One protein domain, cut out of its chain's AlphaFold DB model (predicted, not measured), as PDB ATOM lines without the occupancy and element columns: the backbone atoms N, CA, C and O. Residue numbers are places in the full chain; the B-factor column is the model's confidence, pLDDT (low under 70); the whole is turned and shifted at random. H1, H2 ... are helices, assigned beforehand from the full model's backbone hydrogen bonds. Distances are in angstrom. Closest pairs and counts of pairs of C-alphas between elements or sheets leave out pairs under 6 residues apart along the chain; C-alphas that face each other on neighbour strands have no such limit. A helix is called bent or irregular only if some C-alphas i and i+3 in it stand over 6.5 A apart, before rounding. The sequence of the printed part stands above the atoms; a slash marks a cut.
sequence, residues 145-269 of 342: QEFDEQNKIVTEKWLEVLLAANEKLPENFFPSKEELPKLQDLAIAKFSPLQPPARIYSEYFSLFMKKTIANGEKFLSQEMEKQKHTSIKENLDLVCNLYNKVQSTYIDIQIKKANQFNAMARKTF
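What this domain is: This is residues 145 to 269 of the 342 residues of an uncharacterized protein of Parachlamydiaceae bacterium (UniProt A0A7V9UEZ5). The long helix H4 and H1 lie side by side, running opposite ways, and H3 packs on both with parts of its length, residues 198 to 209 on H1 and 206 to 220 on H4, in a loose three-helix bundle; short H2 packs on residues 200 to 208 of H3 and meets neither H1 nor H4. The end of H4, residues 258 to 269, sticks out and lengthens the rod. The printed part has 125 residues with four named helices, in the order H1, H2, H3, H4, and no named strand: class all helix. The whole is loose, with a radius of gyration of the C-alphas of 17.3 A, and spans 63 by 27 by 20 A.

Where its parts are: H4, residues 230 to 269, is 57.1 A long and ends at C-alpha 269 (43.212, -9.759, 26.183). H1, residues 145 to 168, begins at C-alpha 145 (25.132, -12.388, 35.628) and is 35.0 A long. H3, residues 197 to 226, measures 44.0 A; it has a kink of 26 degrees near residue 220 and is irregular, but only just, with C-alphas 222 and 225 6.6 A apart. H2 is residues 180 to 189.

How they stand to each other: H3 is the hub, touching three helices. H4 touches H1 at a shallow tilt of 10 degrees, opposite ways; their closest C-alphas, Asn 235 and Lys 168, are 5.8 A apart. H3 and H4 form a helical hairpin, touching through residues 206 to 220 and 233 to 247 alone, closest at the C-alphas of Ile 213 and Cys 240, 7.0 A. H1, with residues 151 to 162 alone, touches H3 the same way at a shallow tilt of 25 degrees; the closest C-alphas are those of Thr 155 and Ser 202, 6.2 A. H2 and H3 form another hairpin, at a steep tilt of 44 degrees, with the C-alphas of Ala 187 and Tyr 204 closest at 5.1 A. H2 is apart from H1 and H4. In H1, H2 and H4 every O i to N i+4 pair is within hydrogen-bond range; in H3, 24 of 26 are.

The domain as a whole: The C-alphas of Lys 226 and Phe 269 are farthest apart, at 63.3 A. The printed part has no cut. The link from H1 to H2 is long. The mean pLDDT of the printed part is 74.9; residues 187 to 202, 224 to 229, 258, 261 to 262 and 265 to 269 are under 70.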
ATOM      1  N   GLN A 145      26.296 -12.639  34.766       73.75
ATOM      2  CA  GLN A 145      25.132 -12.388  35.628       73.75
ATOM      3  C   GLN A 145      24.176 -11.340  35.038       73.75
ATOM      4  O   GLN A 145      22.971 -11.579  34.978       73.75
ATOM      5  N   GLU A 146      24.703 -10.210  34.545       78.00
ATOM      6  CA  GLU A 146      23.892  -9.171  33.892       78.00
ATOM      7  C   GLU A 146      23.139  -9.716  32.665       78.00
ATOM      8  O   GLU A 146      21.985  -9.350  32.425       78.00
ATOM      9  N   PHE A 147      23.762 -10.603  31.881       74.12
ATOM     10  CA  PHE A 147      23.095 -11.212  30.730       74.12
ATOM     11  C   PHE A 147      22.087 -12.277  31.106       74.12
ATOM     12  O   PHE A 147      21.071 -12.387  30.423       74.12
ATOM     13  N   ASP A 148      22.345 -13.067  32.138       71.06
ATOM     14  CA  ASP A 148      21.389 -14.071  32.594       71.06
ATOM     15  C   ASP A 148      20.104 -13.400  33.089       71.06
ATOM     16  O   ASP A 148      19.007 -13.826  32.719       71.06
ATOM     17  N   GLU A 149      20.220 -12.283  33.809       79.44
ATOM     18  CA  GLU A 149      19.070 -11.485  34.237       79.44
ATOM     19  C   GLU A 149      18.313 -10.869  33.047       79.44
ATOM     20  O   GLU A 149      17.089 -10.975  32.958       79.44
ATOM     21  N   GLN A 150      19.024 -10.309  32.062       78.31
ATOM     22  CA  GLN A 150      18.398  -9.778  30.844       78.31
ATOM     23  C   GLN A 150      17.725 -10.872  29.996       78.31
ATOM     24  O   GLN A 150      16.626 -10.664  29.476       78.31
ATOM     25  N   ASN A 151      18.342 -12.050  29.871       72.19
ATOM     26  CA  ASN A 151      17.765 -13.186  29.148       72.19
ATOM     27  C   ASN A 151      16.526 -13.737  29.859       72.19
ATOM     28  O   ASN A 151      15.577 -14.147  29.188       72.19
ATOM     29  N   LYS A 152      16.503 -13.718  31.196       77.25
ATOM     30  CA  LYS A 152      15.316 -14.074  31.977       77.25
ATOM     31  C   LYS A 152      14.146 -13.145  31.645       77.25
ATOM     32  O   LYS A 152      13.086 -13.641  31.277       77.25
ATOM     33  N   ILE A 153      14.368 -11.827  31.643       80.00
ATOM     34  CA  ILE A 153      13.344 -10.831  31.274       80.00
ATOM     35  C   ILE A 153      12.818 -11.072  29.850       80.00
ATOM     36  O   ILE A 153      11.617 -10.989  29.599       80.00
ATOM     37  N   VAL A 154      13.701 -11.369  28.892       77.25
ATOM     38  CA  VAL A 154      13.287 -11.670  27.509       77.25
ATOM     39  C   VAL A 154      12.471 -12.958  27.441       77.25
ATOM     40  O   VAL A 154      11.476 -13.007  26.725       77.25
ATOM     41  N   THR A 155      12.860 -13.983  28.196       74.06
ATOM     42  CA  THR A 155      12.141 -15.264  28.251       74.06
ATOM     43  C   THR A 155      10.736 -15.089  28.831       74.06
ATOM     44  O   THR A 155       9.778 -15.616  28.274       74.06
ATOM     45  N   GLU A 156      10.590 -14.303  29.900       78.94
ATOM     46  CA  GLU A 156       9.286 -13.967  30.490       78.94
ATOM     47  C   GLU A 156       8.389 -13.235  29.480       78.94
ATOM     48  O   GLU A 156       7.233 -13.603  29.291       78.94
ATOM     49  N   LYS A 157       8.941 -12.280  28.724       80.12
ATOM     50  CA  LYS A 157       8.196 -11.588  27.662       80.12
ATOM     51  C   LYS A 157       7.835 -12.494  26.481       80.12
ATOM     52  O   LYS A 157       6.776 -12.324  25.884       80.12
ATOM     53  N   TRP A 158       8.685 -13.460  26.130       78.50
ATOM     54  CA  TRP A 158       8.331 -14.481  25.137       78.50
ATOM     55  C   TRP A 158       7.130 -15.310  25.590       78.50
ATOM     56  O   TRP A 158       6.256 -15.606  24.777       78.50
ATOM     57  N   LEU A 159       7.054 -15.634  26.881       75.50
ATOM     58  CA  LEU A 159       5.908 -16.337  27.447       75.50
ATOM     59  C   LEU A 159       4.623 -15.505  27.344       75.50
ATOM     60  O   LEU A 159       3.593 -16.046  26.955       75.50
ATOM     61  N   GLU A 160       4.680 -14.196  27.601       80.50
ATOM     62  CA  GLU A 160       3.530 -13.294  27.408       80.50
ATOM     63  C   GLU A 160       3.022 -13.303  25.957       80.50
ATOM     64  O   GLU A 160       1.815 -13.375  25.724       80.50
ATOM     65  N   VAL A 161       3.932 -13.282  24.974       77.31
ATOM     66  CA  VAL A 161       3.577 -13.369  23.544       77.31
ATOM     67  C   VAL A 161       2.871 -14.691  23.238       77.31
ATOM     68  O   VAL A 161       1.869 -14.699  22.525       77.31
ATOM     69  N   LEU A 162       3.375 -15.804  23.779       74.56
ATOM     70  CA  LEU A 162       2.796 -17.132  23.562       74.56
ATOM     71  C   LEU A 162       1.418 -17.273  24.201       74.56
ATOM     72  O   LEU A 162       0.518 -17.813  23.565       74.56
ATOM     73  N   LEU A 163       1.241 -16.772  25.425       75.94
ATOM     74  CA  LEU A 163      -0.054 -16.770  26.104       75.94
ATOM     75  C   LEU A 163      -1.069 -15.930  25.323       75.94
ATOM     76  O   LEU A 163      -2.158 -16.414  25.025       75.94
ATOM     77  N   ALA A 164      -0.680 -14.727  24.886       76.50
ATOM     78  CA  ALA A 164      -1.535 -13.879  24.061       76.50
ATOM     79  C   ALA A 164      -1.898 -14.545  22.726       76.50
ATOM     80  O   ALA A 164      -3.044 -14.460  22.292       76.50
ATOM     81  N   ALA A 165      -0.945 -15.224  22.078       75.75
ATOM     82  CA  ALA A 165      -1.212 -15.985  20.866       75.75
ATOM     83  C   ALA A 165      -2.207 -17.119  21.141       75.75
ATOM     84  O   ALA A 165      -3.211 -17.213  20.443       75.75
ATOM     85  N   ASN A 166      -1.964 -17.935  22.169       79.44
ATOM     86  CA  ASN A 166      -2.800 -19.080  22.534       79.44
ATOM     87  C   ASN A 166      -4.242 -18.688  22.891       79.44
ATOM     88  O   ASN A 166      -5.172 -19.417  22.571       79.44
ATOM     89  N   GLU A 167      -4.439 -17.539  23.537       82.81
ATOM     90  CA  GLU A 167      -5.773 -17.047  23.900       82.81
ATOM     91  C   GLU A 167      -6.530 -16.416  22.725       82.81
ATOM     92  O   GLU A 167      -7.760 -16.453  22.692       82.81
ATOM     93  N   LYS A 168      -5.816 -15.780  21.788       84.50
ATOM     94  CA  LYS A 168      -6.424 -14.870  20.801       84.50
ATOM     95  C   LYS A 168      -6.401 -15.378  19.368       84.50
ATOM     96  O   LYS A 168      -7.136 -14.837  18.535       84.50
ATOM     97  N   LEU A 169      -5.565 -16.369  19.065       84.19
ATOM     98  CA  LEU A 169      -5.416 -16.923  17.726       84.19
ATOM     99  C   LEU A 169      -6.053 -18.312  17.624       84.19
ATOM    100  O   LEU A 169      -5.956 -19.111  18.554       84.19
ATOM    101  N   PRO A 170      -6.680 -18.628  16.482       85.38
ATOM    102  CA  PRO A 170      -7.166 -19.973  16.202       85.38
ATOM    103  C   PRO A 170      -6.051 -21.034  16.222       85.38
ATOM    104  O   PRO A 170      -4.917 -20.763  15.826       85.38
ATOM    105  N   GLU A 171      -6.385 -22.274  16.594       85.06
ATOM    106  CA  GLU A 171      -5.409 -23.373  16.710       85.06
ATOM    107  C   GLU A 171      -4.626 -23.654  15.414       85.06
ATOM    108  O   GLU A 171      -3.455 -24.026  15.453       85.06
ATOM    109  N   ASN A 172      -5.239 -23.435  14.249       84.62
ATOM    110  CA  ASN A 172      -4.599 -23.647  12.948       84.62
ATOM    111  C   ASN A 172      -3.510 -22.610  12.613       84.62
ATOM    112  O   ASN A 172      -2.861 -22.731  11.573       84.62
ATOM    113  N   PHE A 173      -3.301 -21.600  13.462       85.25
ATOM    114  CA  PHE A 173      -2.190 -20.665  13.318       85.25
ATOM    115  C   PHE A 173      -0.900 -21.295  13.856       85.25
ATOM    116  O   PHE A 173       0.173 -21.004  13.339       85.25
ATOM    117  N   PHE A 174      -0.962 -22.197  14.836       87.31
ATOM    118  CA  PHE A 174       0.238 -22.752  15.463       87.31
ATOM    119  C   PHE A 174       0.936 -23.806  14.590       87.31
ATOM    120  O   PHE A 174       0.290 -24.476  13.780       87.31
ATOM    121  N   PRO A 175       2.265 -23.980  14.740       83.50
ATOM    122  CA  PRO A 175       2.989 -25.073  14.107       83.50
ATOM    123  C   PRO A 175       2.391 -26.434  14.472       83.50
ATOM    124  O   PRO A 175       2.023 -26.686  15.620       83.50
ATOM    125  N   SER A 176       2.347 -27.329  13.491       86.88
ATOM    126  CA  SER A 176       1.884 -28.705  13.685       86.88
ATOM    127  C   SER A 176       2.804 -29.496  14.621       86.88
ATOM    128  O   SER A 176       3.982 -29.169  14.801       86.88
ATOM    129  N   LYS A 177       2.294 -30.600  15.183       84.00
ATOM    130  CA  LYS A 177       3.093 -31.503  16.029       84.00
ATOM    131  C   LYS A 177       4.316 -32.060  15.293       84.00
ATOM    132  O   LYS A 177       5.339 -32.278  15.935       84.00
ATOM    133  N   GLU A 178       4.251 -32.245  13.971       86.62
ATOM    134  CA  GLU A 178       5.407 -32.672  13.173       86.62
ATOM    135  C   GLU A 178       6.449 -31.559  12.942       86.62
ATOM    136  O   GLU A 178       7.604 -31.846  12.613       86.62
ATOM    137  N   GLU A 179       6.072 -30.286  13.092       80.94
ATOM    138  CA  GLU A 179       6.969 -29.140  12.902       80.94
ATOM    139  C   GLU A 179       7.734 -28.763  14.175       80.94
ATOM    140  O   GLU A 179       8.875 -28.309  14.073       80.94
ATOM    141  N   LEU A 180       7.160 -28.983  15.365       76.50
ATOM    142  CA  LEU A 180       7.784 -28.594  16.639       76.50
ATOM    143  C   LEU A 180       9.201 -29.169  16.838       76.50
ATOM    144  O   LEU A 180      10.085 -28.379  17.184       76.50
ATOM    145  N   PRO A 181       9.474 -30.467  16.573       74.69
ATOM    146  CA  PRO A 181      10.823 -31.014  16.721       74.69
ATOM    147  C   PRO A 181      11.823 -30.359  15.763       74.69
ATOM    148  O   PRO A 181      12.942 -30.049  16.150       74.69
ATOM    149  N   LYS A 182      11.402 -30.038  14.532       80.88
ATOM    150  CA  LYS A 182      12.272 -29.396  13.531       80.88
ATOM    151  C   LYS A 182      12.678 -27.988  13.953       80.88
ATOM    152  O   LYS A 182      13.816 -27.582  13.739       80.88
ATOM    153  N   LEU A 183      11.755 -27.232  14.548       72.50
ATOM    154  CA  LEU A 183      12.057 -25.901  15.078       72.50
ATOM    155  C   LEU A 183      13.010 -25.982  16.276       72.50
ATOM    156  O   LEU A 183      13.894 -25.136  16.411       72.50
ATOM    157  N   GLN A 184      12.861 -27.010  17.114       71.62
ATOM    158  CA  GLN A 184      13.755 -27.274  18.239       71.62
ATOM    159  C   GLN A 184      15.163 -27.635  17.759       71.62
ATOM    160  O   GLN A 184      16.131 -27.034  18.221       71.62
ATOM    161  N   ASP A 185      15.279 -28.532  16.781       70.19
ATOM    162  CA  ASP A 185      16.560 -28.920  16.186       70.19
ATOM    163  C   ASP A 185      17.249 -27.732  15.509       70.19
ATOM    164  O   ASP A 185      18.451 -27.534  15.675       70.19
ATOM    165  N   LEU A 186      16.495 -26.889  14.793       74.12
ATOM    166  CA  LEU A 186      17.018 -25.663  14.186       74.12
ATOM    167  C   LEU A 186      17.493 -24.650  15.227       74.12
ATOM    168  O   LEU A 186      18.506 -23.986  15.000       74.12
ATOM    169  N   ALA A 187      16.783 -24.520  16.350       69.94
ATOM    170  CA  ALA A 187      17.241 -23.695  17.456       69.94
ATOM    171  C   ALA A 187      18.557 -24.262  18.001       69.94
ATOM    172  O   ALA A 187      19.555 -23.552  18.000       69.94
ATOM    173  N   ILE A 188      18.602 -25.548  18.359       64.88
ATOM    174  CA  ILE A 188      19.789 -26.224  18.909       64.88
ATOM    175  C   ILE A 188      20.993 -26.138  17.962       64.88
ATOM    176  O   ILE A 188      22.093 -25.824  18.409       64.88
ATOM    177  N   ALA A 189      20.800 -26.353  16.659       62.94
ATOM    178  CA  ALA A 189      21.867 -26.324  15.657       62.94
ATOM    179  C   ALA A 189      22.544 -24.950  15.525       62.94
ATOM    180  O   ALA A 189      23.691 -24.866  15.082       62.94
ATOM    181  N   LYS A 190      21.868 -23.866  15.926       64.12
ATOM    182  CA  LYS A 190      22.458 -22.523  15.985       64.12
ATOM    183  C   LYS A 190      23.306 -22.286  17.243       64.12
ATOM    184  O   LYS A 190      23.900 -21.213  17.360       64.12
ATOM    185  N   PHE A 191      23.397 -23.250  18.168       61.97
ATOM    186  CA  PHE A 191      24.077 -23.089  19.458       61.97
ATOM    187  C   PHE A 191      25.232 -24.061  19.705       61.97
ATOM    188  O   PHE A 191      25.303 -25.170  19.184       61.97
ATOM    189  N   SER A 192      26.149 -23.608  20.565       46.88
ATOM    190  CA  SER A 192      27.205 -24.429  21.158       46.88
ATOM    191  C   SER A 192      26.678 -25.110  22.435       46.88
ATOM    192  O   SER A 192      25.999 -24.432  23.213       46.88
ATOM    193  N   PRO A 193      27.019 -26.386  22.709       37.31
ATOM    194  CA  PRO A 193      26.503 -27.165  23.846       37.31
ATOM    195  C   PRO A 193      26.791 -26.599  25.251       37.31
ATOM    196  O   PRO A 193      26.260 -27.113  26.229       37.31
ATOM    197  N   LEU A 194      27.610 -25.551  25.367       37.34
ATOM    198  CA  LEU A 194      27.966 -24.902  26.637       37.34
ATOM    199  C   LEU A 194      27.215 -23.584  26.897       37.34
ATOM    200  O   LEU A 194      27.509 -22.893  27.868       37.34
ATOM    201  N   GLN A 195      26.278 -23.184  26.030       47.53
ATOM    202  CA  GLN A 195      25.520 -21.945  26.228       47.53
ATOM    203  C   GLN A 195      24.264 -22.156  27.082       47.53
ATOM    204  O   GLN A 195      23.649 -23.220  27.013       47.53
ATOM    205  N   PRO A 196      23.862 -21.147  27.882       53.03
ATOM    206  CA  PRO A 196      22.755 -21.287  28.813       53.03
ATOM    207  C   PRO A 196      21.446 -21.654  28.088       53.03
ATOM    208  O   PRO A 196      21.139 -21.058  27.048       53.03
ATOM    209  N   PRO A 197      20.634 -22.572  28.652       55.09
ATOM    210  CA  PRO A 197      19.383 -23.045  28.052       55.09
ATOM    211  C   PRO A 197      18.434 -21.921  27.620       55.09
ATOM    212  O   PRO A 197      17.760 -22.037  26.599       55.09
ATOM    213  N   ALA A 198      18.431 -20.796  28.344       58.81
ATOM    214  CA  ALA A 198      17.620 -19.613  28.047       58.81
ATOM    215  C   ALA A 198      17.792 -19.090  26.606       58.81
ATOM    216  O   ALA A 198      16.841 -18.581  26.005       58.81
ATOM    217  N   ARG A 199      18.985 -19.251  26.014       64.38
ATOM    218  CA  ARG A 199      19.257 -18.815  24.638       64.38
ATOM    219  C   ARG A 199      18.618 -19.738  23.598       64.38
ATOM    220  O   ARG A 199      18.057 -19.247  22.621       64.38
ATOM    221  N   ILE A 200      18.647 -21.049  23.847       64.81
ATOM    222  CA  ILE A 200      17.988 -22.060  23.006       64.81
ATOM    223  C   ILE A 200      16.478 -21.819  23.012       64.81
ATOM    224  O   ILE A 200      15.861 -21.791  21.950       64.81
ATOM    225  N   TYR A 201      15.903 -21.562  24.189       67.19
ATOM    226  CA  TYR A 201      14.479 -21.258  24.318       67.19
ATOM    227  C   TYR A 201      14.087 -19.973  23.585       67.19
ATOM    228  O   TYR A 201      13.113 -19.980  22.841       67.19
ATOM    229  N   SER A 202      14.864 -18.894  23.717       69.25
ATOM    230  CA  SER A 202      14.571 -17.626  23.027       69.25
ATOM    231  C   SER A 202      14.561 -17.772  21.497       69.25
ATOM    232  O   SER A 202      13.673 -17.247  20.828       69.25
ATOM    233  N   GLU A 203      15.514 -18.515  20.928       75.25
ATOM    234  CA  GLU A 203      15.563 -18.762  19.479       75.25
ATOM    235  C   GLU A 203      14.453 -19.709  19.019       75.25
ATOM    236  O   GLU A 203      13.823 -19.465  17.990       75.25
ATOM    237  N   TYR A 204      14.176 -20.759  19.796       76.19
ATOM    238  CA  TYR A 204      13.052 -21.654  19.545       76.19
ATOM    239  C   TYR A 204      11.725 -20.886  19.515       76.19
ATOM    240  O   TYR A 204      10.963 -21.025  18.560       76.19
ATOM    241  N   PHE A 205      11.481 -20.016  20.498       77.25
ATOM    242  CA  PHE A 205      10.277 -19.188  20.551       77.25
ATOM    243  C   PHE A 205      10.200 -18.189  19.398       77.25
ATOM    244  O   PHE A 205       9.129 -18.019  18.817       77.25
ATOM    245  N   SER A 206      11.325 -17.591  18.995       78.00
ATOM    246  CA  SER A 206      11.370 -16.731  17.809       78.00
ATOM    247  C   SER A 206      10.968 -17.499  16.542       78.00
ATOM    248  O   SER A 206      10.121 -17.036  15.775       78.00
ATOM    249  N   LEU A 207      11.521 -18.700  16.329       81.50
ATOM    250  CA  LEU A 207      11.181 -19.554  15.184       81.50
ATOM    251  C   LEU A 207       9.716 -20.013  15.214       81.50
ATOM    252  O   LEU A 207       9.040 -19.961  14.184       81.50
ATOM    253  N   PHE A 208       9.225 -20.415  16.387       84.31
ATOM    254  CA  PHE A 208       7.830 -20.780  16.613       84.31
ATOM    255  C   PHE A 208       6.896 -19.629  16.239       84.31
ATOM    256  O   PHE A 208       6.016 -19.801  15.401       84.31
ATOM    257  N   MET A 209       7.134 -18.429  16.774       82.75
ATOM    258  CA  MET A 209       6.271 -17.276  16.522       82.75
ATOM    259  C   MET A 209       6.309 -16.803  15.069       82.75
ATOM    260  O   MET A 209       5.258 -16.480  14.522       82.75
ATOM    261  N   LYS A 210       7.473 -16.829  14.405       84.94
ATOM    262  CA  LYS A 210       7.560 -16.547  12.960       84.94
ATOM    263  C   LYS A 210       6.664 -17.477  12.151       84.94
ATOM    264  O   LYS A 210       5.993 -17.034  11.222       84.94
ATOM    265  N   LYS A 211       6.650 -18.763  12.507       85.94
ATOM    266  CA  LYS A 211       5.803 -19.751  11.844       85.94
ATOM    267  C   LYS A 211       4.321 -19.512  12.147       85.94
ATOM    268  O   LYS A 211       3.521 -19.555  11.217       85.94
ATOM    269  N   THR A 212       3.977 -19.192  13.397       79.50
ATOM    270  CA  THR A 212       2.605 -18.854  13.803       79.50
ATOM    271  C   THR A 212       2.051 -17.657  13.029       79.50
ATOM    272  O   THR A 212       0.943 -17.712  12.499       79.50
ATOM    273  N   ILE A 213       2.848 -16.592  12.902       81.12
ATOM    274  CA  ILE A 213       2.478 -15.383  12.154       81.12
ATOM    275  C   ILE A 213       2.275 -15.711  10.671       81.12
ATOM    276  O   ILE A 213       1.229 -15.387  10.115       81.12
ATOM    277  N   ALA A 214       3.217 -16.429  10.051       88.25
ATOM    278  CA  ALA A 214       3.128 -16.797   8.637       88.25
ATOM    279  C   ALA A 214       1.890 -17.661   8.320       88.25
ATOM    280  O   ALA A 214       1.243 -17.482   7.287       88.25
ATOM    281  N   ASN A 215       1.533 -18.594   9.210       86.69
ATOM    282  CA  ASN A 215       0.306 -19.382   9.078       86.69
ATOM    283  C   ASN A 215      -0.945 -18.491   9.166       86.69
ATOM    284  O   ASN A 215      -1.877 -18.668   8.380       86.69
ATOM    285  N   GLY A 216      -0.949 -17.513  10.077       80.25
ATOM    286  CA  GLY A 216      -2.041 -16.553  10.228       80.25
ATOM    287  C   GLY A 216      -2.228 -15.636   9.024       80.25
ATOM    288  O   GLY A 216      -3.348 -15.470   8.542       80.25
ATOM    289  N   GLU A 217      -1.137 -15.098   8.478       85.56
ATOM    290  CA  GLU A 217      -1.162 -14.301   7.246       85.56
ATOM    291  C   GLU A 217      -1.715 -15.116   6.071       85.56
ATOM    292  O   GLU A 217      -2.553 -14.628   5.305       85.56
ATOM    293  N   LYS A 218      -1.315 -16.390   5.958       87.62
ATOM    294  CA  LYS A 218      -1.832 -17.296   4.930       87.62
ATOM    295  C   LYS A 218      -3.330 -17.550   5.104       87.62
ATOM    296  O   LYS A 218      -4.064 -17.490   4.121       87.62
ATOM    297  N   PHE A 219      -3.781 -17.806   6.332       85.38
ATOM    298  CA  PHE A 219      -5.195 -18.014   6.645       85.38
ATOM    299  C   PHE A 219      -6.038 -16.785   6.291       85.38
ATOM    300  O   PHE A 219      -7.032 -16.904   5.580       85.38
ATOM    301  N   LEU A 220      -5.615 -15.591   6.720       81.50
ATOM    302  CA  LEU A 220      -6.311 -14.347   6.388       81.50
ATOM    303  C   LEU A 220      -6.342 -14.109   4.879       81.50
ATOM    304  O   LEU A 220      -7.381 -13.726   4.358       81.50
ATOM    305  N   SER A 221      -5.254 -14.394   4.162       82.81
ATOM    306  CA  SER A 221      -5.228 -14.262   2.698       82.81
ATOM    307  C   SER A 221      -6.242 -15.181   2.001       82.81
ATOM    308  O   SER A 221      -6.771 -14.815   0.960       82.81
ATOM    309  N   GLN A 222      -6.532 -16.351   2.581       82.19
ATOM    310  CA  GLN A 222      -7.510 -17.313   2.059       82.19
ATOM    311  C   GLN A 222      -8.958 -16.990   2.471       82.19
ATOM    312  O   GLN A 222      -9.889 -17.261   1.718       82.19
ATOM    313  N   GLU A 223      -9.166 -16.409   3.655       73.19
ATOM    314  CA  GLU A 223     -10.502 -16.139   4.212       73.19
ATOM    315  C   GLU A 223     -10.978 -14.686   4.020       73.19
ATOM    316  O   GLU A 223     -12.170 -14.402   4.149       73.19
ATOM    317  N   MET A 224     -10.094 -13.743   3.669       58.12
ATOM    318  CA  MET A 224     -10.477 -12.354   3.362       58.12
ATOM    319  C   MET A 224     -11.376 -12.234   2.124       58.12
ATOM    320  O   MET A 224     -12.119 -11.259   2.020       58.12
ATOM    321  N   GLU A 225     -11.417 -13.249   1.256       57.50
ATOM    322  CA  GLU A 225     -12.421 -13.365   0.188       57.50
ATOM    323  C   GLU A 225     -13.864 -13.501   0.729       57.50
ATOM    324  O   GLU A 225     -14.820 -13.285  -0.013       57.50
ATOM    325  N   LYS A 226     -14.052 -13.790   2.030       60.59
ATOM    326  CA  LYS A 226     -15.359 -14.069   2.662       60.59
ATOM    327  C   LYS A 226     -15.851 -13.004   3.666       60.59
ATOM    328  O   LYS A 226     -16.852 -13.221   4.345       60.59
ATOM    329  N   GLN A 227     -15.182 -11.845   3.760       56.44
ATOM    330  CA  GLN A 227     -15.622 -10.615   4.469       56.44
ATOM    331  C   GLN A 227     -16.117 -10.736   5.941       56.44
ATOM    332  O   GLN A 227     -17.029 -10.011   6.339       56.44
ATOM    333  N   LYS A 228     -15.527 -11.580   6.808       60.47
ATOM    334  CA  LYS A 228     -15.987 -11.703   8.221       60.47
ATOM    335  C   LYS A 228     -14.925 -11.742   9.338       60.47
ATOM    336  O   LYS A 228     -15.254 -12.114  10.460       60.47
ATOM    337  N   HIS A 229     -13.678 -11.325   9.103       69.88
ATOM    338  CA  HIS A 229     -12.574 -11.625  10.041       69.88
ATOM    339  C   HIS A 229     -11.829 -10.421  10.646       69.88
ATOM    340  O   HIS A 229     -10.647 -10.536  10.968       69.88
ATOM    341  N   THR A 230     -12.500  -9.283  10.854       74.75
ATOM    342  CA  THR A 230     -11.880  -8.083  11.455       74.75
ATOM    343  C   THR A 230     -11.250  -8.366  12.826       74.75
ATOM    344  O   THR A 230     -10.099  -8.004  13.041       74.75
ATOM    345  N   SER A 231     -11.925  -9.116  13.706       81.44
ATOM    346  CA  SER A 231     -11.408  -9.446  15.047       81.44
ATOM    347  C   SER A 231     -10.197 -10.390  15.036       81.44
ATOM    348  O   SER A 231      -9.293 -10.251  15.856       81.44
ATOM    349  N   ILE A 232     -10.138 -11.340  14.095       82.25
ATOM    350  CA  ILE A 232      -8.989 -12.255  13.953       82.25
ATOM    351  C   ILE A 232      -7.765 -11.482  13.461       82.25
ATOM    352  O   ILE A 232      -6.660 -11.709  13.947       82.25
ATOM    353  N   LYS A 233      -7.965 -10.546  12.527       83.44
ATOM    354  CA  LYS A 233      -6.899  -9.663  12.052       83.44
ATOM    355  C   LYS A 233      -6.370  -8.770  13.178       83.44
ATOM    356  O   LYS A 233      -5.166  -8.732  13.381       83.44
ATOM    357  N   GLU A 234      -7.250  -8.139  13.954       86.00
ATOM    358  CA  GLU A 234      -6.860  -7.325  15.119       86.00
ATOM    359  C   GLU A 234      -6.065  -8.134  16.159       86.00
ATOM    360  O   GLU A 234      -5.064  -7.656  16.696       86.00
ATOM    361  N   ASN A 235      -6.463  -9.386  16.411       83.44
ATOM    362  CA  ASN A 235      -5.736 -10.289  17.301       83.44
ATOM    363  C   ASN A 235      -4.357 -10.681  16.747       83.44
ATOM    364  O   ASN A 235      -3.385 -10.702  17.505       83.44
ATOM    365  N   LEU A 236      -4.252 -10.963  15.443       81.31
ATOM    366  CA  LEU A 236      -2.970 -11.242  14.794       81.31
ATOM    367  C   LEU A 236      -2.051 -10.020  14.843       81.31
ATOM    368  O   LEU A 236      -0.895 -10.154  15.237       81.31
ATOM    369  N   ASP A 237      -2.571  -8.832  14.537       84.06
ATOM    370  CA  ASP A 237      -1.821  -7.575  14.590       84.06
ATOM    371  C   ASP A 237      -1.296  -7.303  16.011       84.06
ATOM    372  O   ASP A 237      -0.138  -6.917  16.189       84.06
ATOM    373  N   LEU A 238      -2.100  -7.570  17.048       85.88
ATOM    374  CA  LEU A 238      -1.657  -7.473  18.441       85.88
ATOM    375  C   LEU A 238      -0.489  -8.425  18.742       85.88
ATOM    376  O   LEU A 238       0.514  -8.000  19.321       85.88
ATOM    377  N   VAL A 239      -0.604  -9.698  18.357       76.56
ATOM    378  CA  VAL A 239       0.445 -10.704  18.582       76.56
ATOM    379  C   VAL A 239       1.718 -10.347  17.809       76.56
ATOM    380  O   VAL A 239       2.808 -10.425  18.376       76.56
ATOM    381  N   CYS A 240       1.596  -9.872  16.568       79.56
ATOM    382  CA  CYS A 240       2.711  -9.365  15.765       79.56
ATOM    383  C   CYS A 240       3.408  -8.178  16.438       79.56
ATOM    384  O   CYS A 240       4.637  -8.140  16.514       79.56
ATOM    385  N   ASN A 241       2.644  -7.226  16.978       84.81
ATOM    386  CA  ASN A 241       3.197  -6.070  17.684       84.81
ATOM    387  C   ASN A 241       3.956  -6.480  18.954       84.81
ATOM    388  O   ASN A 241       5.058  -5.979  19.203       84.81
ATOM    389  N   LEU A 242       3.412  -7.420  19.734       79.38
ATOM    390  CA  LEU A 242       4.093  -7.970  20.908       79.38
ATOM    391  C   LEU A 242       5.372  -8.718  20.505       79.38
ATOM    392  O   LEU A 242       6.441  -8.422  21.040       79.38
ATOM    393  N   TYR A 243       5.288  -9.606  19.511       80.12
ATOM    394  CA  TYR A 243       6.433 -10.324  18.945       80.12
ATOM    395  C   TYR A 243       7.548  -9.358  18.517       80.12
ATOM    396  O   TYR A 243       8.692  -9.508  18.946       80.12
ATOM    397  N   ASN A 244       7.221  -8.326  17.734       80.12
ATOM    398  CA  ASN A 244       8.199  -7.360  17.232       80.12
ATOM    399  C   ASN A 244       8.879  -6.588  18.371       80.12
ATOM    400  O   ASN A 244      10.092  -6.374  18.336       80.12
ATOM    401  N   LYS A 245       8.131  -6.224  19.419       84.00
ATOM    402  CA  LYS A 245       8.678  -5.540  20.599       84.00
ATOM    403  C   LYS A 245       9.659  -6.424  21.377       84.00
ATOM    404  O   LYS A 245      10.731  -5.954  21.775       84.00
ATOM    405  N   VAL A 246       9.320  -7.697  21.587       76.06
ATOM    406  CA  VAL A 246      10.203  -8.657  22.273       76.06
ATOM    407  C   VAL A 246      11.435  -8.958  21.425       76.06
ATOM    408  O   VAL A 246      12.551  -8.919  21.940       76.06
ATOM    409  N   GLN A 247      11.260  -9.156  20.117       77.19
ATOM    410  CA  GLN A 247      12.356  -9.396  19.185       77.19
ATOM    411  C   GLN A 247      13.326  -8.207  19.120       77.19
ATOM    412  O   GLN A 247      14.536  -8.424  19.168       77.19
ATOM    413  N   SER A 248      12.825  -6.967  19.074       78.44
ATOM    414  CA  SER A 248      13.663  -5.760  19.153       78.44
ATOM    415  C   SER A 248      14.468  -5.734  20.452       78.44
ATOM    416  O   SER A 248      15.685  -5.594  20.416       78.44
ATOM    417  N   THR A 249      13.810  -5.977  21.590       78.88
ATOM    418  CA  THR A 249      14.469  -6.027  22.907       78.88
ATOM    419  C   THR A 249      15.570  -7.092  22.946       78.88
ATOM    420  O   THR A 249      16.659  -6.851  23.464       78.88
ATOM    421  N   TYR A 250      15.307  -8.278  22.388       77.69
ATOM    422  CA  TYR A 250      16.291  -9.355  22.305       77.69
ATOM    423  C   TYR A 250      17.496  -8.958  21.447       77.69
ATOM    424  O   TYR A 250      18.633  -9.166  21.868       77.69
ATOM    425  N   ILE A 251      17.264  -8.356  20.275       74.00
ATOM    426  CA  ILE A 251      18.331  -7.863  19.393       74.00
ATOM    427  C   ILE A 251      19.184  -6.817  20.121       74.00
ATOM    428  O   ILE A 251      20.407  -6.949  20.133       74.00
ATOM    429  N   ASP A 252      18.564  -5.848  20.798       78.38
ATOM    430  CA  ASP A 252      19.275  -4.814  21.559       78.38
ATOM    431  C   ASP A 252      20.151  -5.416  22.666       78.38
ATOM    432  O   ASP A 252      21.301  -5.011  22.847       78.38
ATOM    433  N   ILE A 253      19.651  -6.439  23.370       75.06
ATOM    434  CA  ILE A 253      20.423  -7.180  24.377       75.06
ATOM    435  C   ILE A 253      21.602  -7.913  23.734       75.06
ATOM    436  O   ILE A 253      22.707  -7.863  24.273       75.06
ATOM    437  N   GLN A 254      21.419  -8.563  22.579       73.56
ATOM    438  CA  GLN A 254      22.525  -9.231  21.884       73.56
ATOM    439  C   GLN A 254      23.585  -8.230  21.400       73.56
ATOM    440  O   GLN A 254      24.779  -8.509  21.520       73.56
ATOM    441  N   ILE A 255      23.177  -7.055  20.909       73.94
ATOM    442  CA  ILE A 255      24.094  -5.978  20.507       73.94
ATOM    443  C   ILE A 255      24.850  -5.445  21.726       73.94
ATOM    444  O   ILE A 255      26.080  -5.371  21.709       73.94
ATOM    445  N   LYS A 256      24.143  -5.125  22.817       78.50
ATOM    446  CA  LYS A 256      24.759  -4.685  24.077       78.50
ATOM    447  C   LYS A 256      25.733  -5.735  24.604       78.50
ATOM    448  O   LYS A 256      26.829  -5.378  25.035       78.50
ATOM    449  N   LYS A 257      25.375  -7.015  24.486       71.62
ATOM    450  CA  LYS A 257      26.224  -8.144  24.856       71.62
ATOM    451  C   LYS A 257      27.498  -8.221  24.040       71.62
ATOM    452  O   LYS A 257      28.578  -8.313  24.619       71.62
ATOM    453  N   ALA A 258      27.384  -8.138  22.720       68.19
ATOM    454  CA  ALA A 258      28.540  -8.098  21.838       68.19
ATOM    455  C   ALA A 258      29.445  -6.898  22.165       68.19
ATOM    456  O   ALA A 258      30.656  -7.057  22.276       68.19
ATOM    457  N   ASN A 259      28.867  -5.720  22.412       72.69
ATOM    458  CA  ASN A 259      29.619  -4.511  22.749       72.69
ATOM    459  C   ASN A 259      30.336  -4.615  24.102       72.69
ATOM    460  O   ASN A 259      31.511  -4.267  24.192       72.69
ATOM    461  N   GLN A 260      29.666  -5.111  25.146       72.75
ATOM    462  CA  GLN A 260      30.277  -5.323  26.463       72.75
ATOM    463  C   GLN A 260      31.362  -6.403  26.414       72.75
ATOM    464  O   GLN A 260      32.431  -6.203  26.987       72.75
ATOM    465  N   PHE A 261      31.134  -7.502  25.686       68.19
ATOM    466  CA  PHE A 261      32.152  -8.529  25.464       68.19
ATOM    467  C   PHE A 261      33.361  -7.957  24.720       68.19
ATOM    468  O   PHE A 261      34.485  -8.151  25.161       68.19
ATOM    469  N   ASN A 262      33.150  -7.182  23.654       65.38
ATOM    470  CA  ASN A 262      34.233  -6.525  22.920       65.38
ATOM    471  C   ASN A 262      34.999  -5.527  23.802       65.38
ATOM    472  O   ASN A 262      36.227  -5.495  23.775       65.38
ATOM    473  N   ALA A 263      34.299  -4.734  24.617       72.62
ATOM    474  CA  ALA A 263      34.925  -3.805  25.555       72.62
ATOM    475  C   ALA A 263      35.736  -4.535  26.639       72.62
ATOM    476  O   ALA A 263      36.811  -4.078  27.022       72.62
ATOM    477  N   MET A 264      35.246  -5.678  27.121       70.81
ATOM    478  CA  MET A 264      35.962  -6.531  28.069       70.81
ATOM    479  C   MET A 264      37.174  -7.204  27.423       70.81
ATOM    480  O   MET A 264      38.258  -7.178  28.000       70.81
ATOM    481  N   ALA A 265      37.013  -7.761  26.225       64.69
ATOM    482  CA  ALA A 265      38.079  -8.358  25.434       64.69
ATOM    483  C   ALA A 265      39.229  -7.362  25.235       64.69
ATOM    484  O   ALA A 265      40.380  -7.695  25.492       64.69
ATOM    485  N   ARG A 266      38.925  -6.101  24.898       67.06
ATOM    486  CA  ARG A 266      39.936  -5.031  24.795       67.06
ATOM    487  C   ARG A 266      40.720  -4.796  26.089       67.06
ATOM    488  O   ARG A 266      41.900  -4.489  26.016       67.06
ATOM    489  N   LYS A 267      40.093  -4.934  27.260       69.38
ATOM    490  CA  LYS A 267      40.763  -4.727  28.557       69.38
ATOM    491  C   LYS A 267      41.557  -5.947  29.017       69.38
ATOM    492  O   LYS A 267      42.621  -5.803  29.601       69.38
ATOM    493  N   THR A 268      41.022  -7.140  28.787       68.06
ATOM    494  CA  THR A 268      41.545  -8.388  29.361       68.06
ATOM    495  C   THR A 268      42.532  -9.094  28.443       68.06
ATOM    496  O   THR A 268      43.503  -9.663  28.931       68.06
ATOM    497  N   PHE A 269      42.342  -9.045  27.122       69.38
ATOM    498  CA  PHE A 269      43.212  -9.759  26.183       69.38
ATOM    499  C   PHE A 269      44.658  -9.260  26.182       69.38
ATOM    500  O   PHE A 269      45.533 -10.123  26.152       69.38
TER     501      PHE A 269